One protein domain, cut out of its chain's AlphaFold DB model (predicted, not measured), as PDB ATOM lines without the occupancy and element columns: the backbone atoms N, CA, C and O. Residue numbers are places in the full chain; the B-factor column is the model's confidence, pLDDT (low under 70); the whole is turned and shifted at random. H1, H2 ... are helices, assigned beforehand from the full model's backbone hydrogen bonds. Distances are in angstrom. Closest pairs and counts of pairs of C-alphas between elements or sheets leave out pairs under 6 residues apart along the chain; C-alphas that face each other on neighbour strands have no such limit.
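What this domain is: This is residues 179 to 222 of the 359 residues of an uncharacterized protein of Strigops habroptila (UniProt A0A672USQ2). There is little regular structure here: a long, open loop of chain runs out through the short helices H1 and H2 to a far end near Ser 202, turns there just before the short helix H3, and folds back through H3 and residues 209 to 222, a stretch with no named element. The printed part has 44 residues, 17 of them in the named helices, and no named strand; its class is all helix. It is loose, with a radius of gyration of the C-alphas of 12.7 A, and a rod spanning 39 by 18 by 13 A.

Where its parts are: Find C-alpha 182 at (62.781, 94.135, -12.542); from there H1, residues 182 to 189, runs 10.5 A. Next come H2, residues 193 to 196, and H3, residues 204 to 208, ending at C-alpha 208, (87.925, 86.437, -2.911).

How they stand to each other: H1 and H2 are close but not clearly touching; their closest C-alphas, Arg 187 and Leu 195, are 7.3 A apart. H3 is apart from both. In H1 every O i to N i+4 pair is within hydrogen-bond range; H3 has 0 of 1, but 2 of 2 O i to N i+3 pairs; H2 is too short for an i+4 pair.

The domain as a whole: The two farthest C-alphas, Asn 179 and Ser 202, are 40.9 A apart. Residues 200 to 206, of which 204 to 206 belong to H3, stand free. The printed part has no cut; the link H1 to H2 is tight, H2 to H3 short. Mean pLDDT of the printed part is 71.1, with 19 residues under 70, among them 206 to 213.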
ATOM      1  N   ASN A 179      57.027  85.439 -11.028       61.91
ATOM      2  CA  ASN A 179      57.222  86.848 -11.360       61.91
ATOM      3  C   ASN A 179      58.620  87.277 -10.894       61.91
ATOM      4  O   ASN A 179      58.864  87.496  -9.707       61.91
ATOM      5  N   VAL A 180      59.554  87.362 -11.838       67.25
ATOM      6  CA  VAL A 180      60.908  87.858 -11.596       67.25
ATOM      7  C   VAL A 180      60.829  89.376 -11.445       67.25
ATOM      8  O   VAL A 180      60.229  90.042 -12.281       67.25
ATOM      9  N   SER A 181      61.423  89.934 -10.388       75.69
ATOM     10  CA  SER A 181      61.443  91.389 -10.197       75.69
ATOM     11  C   SER A 181      62.323  92.083 -11.241       75.69
ATOM     12  O   SER A 181      63.321  91.522 -11.693       75.69
ATOM     13  N   ASP A 182      62.015  93.338 -11.569       74.62
ATOM     14  CA  ASP A 182      62.781  94.135 -12.542       74.62
ATOM     15  C   ASP A 182      64.273  94.228 -12.197       74.62
ATOM     16  O   ASP A 182      65.143  94.177 -13.070       74.62
ATOM     17  N   MET A 183      64.578  94.287 -10.898       75.94
ATOM     18  CA  MET A 183      65.942  94.238 -10.377       75.94
ATOM     19  C   MET A 183      66.640  92.917 -10.721       75.94
ATOM     20  O   MET A 183      67.807  92.900 -11.110       75.94
ATOM     21  N   GLU A 184      65.934  91.798 -10.586       75.81
ATOM     22  CA  GLU A 184      66.478  90.477 -10.874       75.81
ATOM     23  C   GLU A 184      66.653  90.259 -12.384       75.81
ATOM     24  O   GLU A 184      67.649  89.664 -12.802       75.81
ATOM     25  N   VAL A 185      65.762  90.808 -13.216       77.88
ATOM     26  CA  VAL A 185      65.935  90.828 -14.679       77.88
ATOM     27  C   VAL A 185      67.194  91.611 -15.062       77.88
ATOM     28  O   VAL A 185      68.037  91.094 -15.798       77.88
ATOM     29  N   LEU A 186      67.378  92.818 -14.513       75.69
ATOM     30  CA  LEU A 186      68.568  93.644 -14.748       75.69
ATOM     31  C   LEU A 186      69.855  92.941 -14.285       75.69
ATOM     32  O   LEU A 186      70.872  92.953 -14.987       75.69
ATOM     33  N   ARG A 187      69.819  92.287 -13.120       73.94
ATOM     34  CA  ARG A 187      70.951  91.527 -12.573       73.94
ATOM     35  C   ARG A 187      71.343  90.356 -13.475       73.94
ATOM     36  O   ARG A 187      72.531  90.144 -13.715       73.94
ATOM     37  N   ARG A 188      70.362  89.615 -13.996       76.75
ATOM     38  CA  ARG A 188      70.600  88.494 -14.920       76.75
ATOM     39  C   ARG A 188      71.151  88.978 -16.255       76.75
ATOM     40  O   ARG A 188      72.156  88.448 -16.715       76.75
ATOM     41  N   ALA A 189      70.552  90.020 -16.827       73.19
ATOM     42  CA  ALA A 189      70.958  90.544 -18.128       73.19
ATOM     43  C   ALA A 189      72.352  91.200 -18.103       73.19
ATOM     44  O   ALA A 189      73.097  91.119 -19.074       73.19
ATOM     45  N   SER A 190      72.740  91.804 -16.975       69.88
ATOM     46  CA  SER A 190      74.097  92.336 -16.760       69.88
ATOM     47  C   SER A 190      75.153  91.263 -16.469       69.88
ATOM     48  O   SER A 190      76.331  91.596 -16.311       69.88
ATOM     49  N   GLY A 191      74.746  89.994 -16.340       66.25
ATOM     50  CA  GLY A 191      75.616  88.906 -15.902       66.25
ATOM     51  C   GLY A 191      76.211  89.144 -14.513       66.25
ATOM     52  O   GLY A 191      77.297  88.644 -14.240       66.25
ATOM     53  N   VAL A 192      75.555  89.953 -13.664       64.06
ATOM     54  CA  VAL A 192      76.037  90.468 -12.359       64.06
ATOM     55  C   VAL A 192      77.254  91.410 -12.463       64.06
ATOM     56  O   VAL A 192      77.378  92.357 -11.685       64.06
ATOM     57  N   LEU A 193      78.112  91.217 -13.465       63.69
ATOM     58  CA  LEU A 193      79.386  91.909 -13.655       63.69
ATOM     59  C   LEU A 193      79.241  93.387 -14.008       63.69
ATOM     60  O   LEU A 193      80.075  94.179 -13.580       63.69
ATOM     61  N   ALA A 194      78.209  93.796 -14.754       65.81
ATOM     62  CA  ALA A 194      78.051  95.223 -15.053       65.81
ATOM     63  C   ALA A 194      77.696  96.037 -13.795       65.81
ATOM     64  O   ALA A 194      78.093  97.192 -13.681       65.81
ATOM     65  N   LEU A 195      76.982  95.425 -12.841       65.00
ATOM     66  CA  LEU A 195      76.616  96.066 -11.576       65.00
ATOM     67  C   LEU A 195      77.750  96.003 -10.549       65.00
ATOM     68  O   LEU A 195      77.928  96.952  -9.794       65.00
ATOM     69  N   GLN A 196      78.525  94.917 -10.526       71.19
ATOM     70  CA  GLN A 196      79.620  94.714  -9.570       71.19
ATOM     71  C   GLN A 196      80.964  95.298 -10.046       71.19
ATOM     72  O   GLN A 196      81.794  95.667  -9.227       71.19
ATOM     73  N   GLY A 197      81.163  95.459 -11.356       66.81
ATOM     74  CA  GLY A 197      82.416  95.927 -11.945       66.81
ATOM     75  C   GLY A 197      83.542  94.886 -11.899       66.81
ATOM     76  O   GLY A 197      83.398  93.797 -11.350       66.81
ATOM     77  N   ILE A 198      84.686  95.224 -12.504       69.81
ATOM     78  CA  ILE A 198      85.920  94.430 -12.421       69.81
ATOM     79  C   ILE A 198      86.980  95.298 -11.748       69.81
ATOM     80  O   ILE A 198      87.478  96.257 -12.341       69.81
ATOM     81  N   TYR A 199      87.332  94.964 -10.509       65.69
ATOM     82  CA  TYR A 199      88.372  95.665  -9.765       65.69
ATOM     83  C   TYR A 199      89.746  95.103 -10.122       65.69
ATOM     84  O   TYR A 199      89.976  93.894 -10.091       65.69
ATOM     85  N   ARG A 200      90.694  95.989 -10.439       73.50
ATOM     86  CA  ARG A 200      92.092  95.605 -10.636       73.50
ATOM     87  C   ARG A 200      92.809  95.675  -9.292       73.50
ATOM     88  O   ARG A 200      93.094  96.766  -8.811       73.50
ATOM     89  N   THR A 201      93.102  94.520  -8.704       75.50
ATOM     90  CA  THR A 201      93.819  94.410  -7.424       75.50
ATOM     91  C   THR A 201      95.123  93.632  -7.629       75.50
ATOM     92  O   THR A 201      95.236  92.809  -8.539       75.50
ATOM     93  N   SER A 202      96.130  93.911  -6.803       74.94
ATOM     94  CA  SER A 202      97.385  93.147  -6.732       74.94
ATOM     95  C   SER A 202      97.406  92.152  -5.562       74.94
ATOM     96  O   SER A 202      98.407  91.471  -5.352       74.94
ATOM     97  N   SER A 203      96.309  92.060  -4.805       77.00
ATOM     98  CA  SER A 203      96.171  91.243  -3.600       77.00
ATOM     99  C   SER A 203      95.144  90.137  -3.824       77.00
ATOM    100  O   SER A 203      93.985  90.393  -4.144       77.00
ATOM    101  N   PHE A 204      95.565  88.891  -3.609       72.25
ATOM    102  CA  PHE A 204      94.712  87.712  -3.768       72.25
ATOM    103  C   PHE A 204      93.524  87.691  -2.789       72.25
ATOM    104  O   PHE A 204      92.464  87.165  -3.118       72.25
ATOM    105  N   ALA A 205      93.672  88.308  -1.613       74.69
ATOM    106  CA  ALA A 205      92.589  88.417  -0.636       74.69
ATOM    107  C   ALA A 205      91.401  89.234  -1.178       74.69
ATOM    108  O   ALA A 205      90.247  88.893  -0.920       74.69
ATOM    109  N   ASP A 206      91.675  90.247  -2.002       68.50
ATOM    110  CA  ASP A 206      90.656  91.156  -2.541       68.50
ATOM    111  C   ASP A 206      89.884  90.533  -3.720       68.50
ATOM    112  O   ASP A 206      88.776  90.961  -4.045       68.50
ATOM    113  N   VAL A 207      90.451  89.493  -4.347       66.62
ATOM    114  CA  VAL A 207      89.800  88.706  -5.410       66.62
ATOM    115  C   VAL A 207      88.707  87.796  -4.835       66.62
ATOM    116  O   VAL A 207      87.726  87.510  -5.515       66.62
ATOM    117  N   LEU A 208      88.859  87.350  -3.583       67.38
ATOM    118  CA  LEU A 208      87.925  86.437  -2.911       67.38
ATOM    119  C   LEU A 208      86.894  87.154  -2.027       67.38
ATOM    120  O   LEU A 208      85.937  86.527  -1.564       67.38
ATOM    121  N   ALA A 209      87.073  88.451  -1.775       68.75
ATOM    122  CA  ALA A 209      86.133  89.248  -0.998       68.75
ATOM    123  C   ALA A 209      84.817  89.467  -1.769       68.75
ATOM    124  O   ALA A 209      84.820  89.677  -2.982       68.75
ATOM    125  N   LYS A 210      83.673  89.456  -1.066       66.62
ATOM    126  CA  LYS A 210      82.397  89.902  -1.648       66.62
ATOM    127  C   LYS A 210      82.507  91.395  -1.956       66.62
ATOM    128  O   LYS A 210      82.611  92.194  -1.033       66.62
ATOM    129  N   GLN A 211      82.507  91.743  -3.239       67.56
ATOM    130  CA  GLN A 211      82.618  93.127  -3.696       67.56
ATOM    131  C   GLN A 211      81.237  93.782  -3.775       67.56
ATOM    132  O   GLN A 211      80.265  93.135  -4.180       67.56
ATOM    133  N   ASP A 212      81.162  95.056  -3.401       66.69
ATOM    134  CA  ASP A 212      79.938  95.850  -3.476       66.69
ATOM    135  C   ASP A 212      79.562  96.181  -4.930       66.69
ATOM    136  O   ASP A 212      80.381  96.101  -5.846       66.69
ATOM    137  N   GLN A 213      78.299  96.554  -5.156       69.88
ATOM    138  CA  GLN A 213      77.853  97.029  -6.467       69.88
ATOM    139  C   GLN A 213      78.529  98.368  -6.797       69.88
ATOM    140  O   GLN A 213      78.300  99.368  -6.117       69.88
ATOM    141  N   LEU A 214      79.333  98.388  -7.860       71.31
ATOM    142  CA  LEU A 214      80.002  99.579  -8.377       71.31
ATOM    143  C   LEU A 214      79.005 100.561  -9.013       71.31
ATOM    144  O   LEU A 214      79.190 101.775  -8.930       71.31
ATOM    145  N   ILE A 215      77.935 100.044  -9.626       73.19
ATOM    146  CA  ILE A 215      76.844 100.849 -10.184       73.19
ATOM    147  C   ILE A 215      75.607 100.661  -9.317       73.19
ATOM    148  O   ILE A 215      75.011  99.585  -9.279       73.19
ATOM    149  N   ARG A 216      75.197 101.735  -8.643       73.50
ATOM    150  CA  ARG A 216      73.984 101.736  -7.828       73.50
ATOM    151  C   ARG A 216      72.764 101.937  -8.723       73.50
ATOM    152  O   ARG A 216      72.633 102.968  -9.381       73.50
ATOM    153  N   VAL A 217      71.880 100.948  -8.742       72.81
ATOM    154  CA  VAL A 217      70.589 101.039  -9.431       72.81
ATOM    155  C   VAL A 217      69.655 101.934  -8.599       72.81
ATOM    156  O   VAL A 217      69.631 101.784  -7.377       72.81
ATOM    157  N   PRO A 218      68.909 102.876  -9.206       78.12
ATOM    158  CA  PRO A 218      67.947 103.701  -8.478       78.12
ATOM    159  C   PRO A 218      66.883 102.860  -7.757       78.12
ATOM    160  O   PRO A 218      66.363 101.905  -8.330       78.12
ATOM    161  N   ASP A 219      66.488 103.267  -6.546       72.69
ATOM    162  CA  ASP A 219      65.535 102.523  -5.698       72.69
ATOM    163  C   ASP A 219      64.131 102.360  -6.323       72.69
ATOM    164  O   ASP A 219      63.352 101.514  -5.894       72.69
ATOM    165  N   ARG A 220      63.802 103.159  -7.347       73.75
ATOM    166  CA  ARG A 220      62.535 103.116  -8.102       73.75
ATOM    167  C   ARG A 220      62.727 102.681  -9.558       73.75
ATOM    168  O   ARG A 220      62.023 103.145 -10.449       73.75
ATOM    169  N   PHE A 221      63.734 101.858  -9.829       76.06
ATOM    170  CA  PHE A 221      63.927 101.306 -11.165       76.06
ATOM    171  C   PHE A 221      62.786 100.345 -11.515       76.06
ATOM    172  O   PHE A 221      62.546  99.381 -10.790       76.06
ATOM    173  N   LYS A 222      62.129 100.603 -12.649       71.81
ATOM    174  CA  LYS A 222      61.151  99.707 -13.260       71.81
ATOM    175  C   LYS A 222      61.492  99.488 -14.725       71.81
ATOM    176  O   LYS A 222      61.883 100.429 -15.423       71.81
TER     177      LYS A 222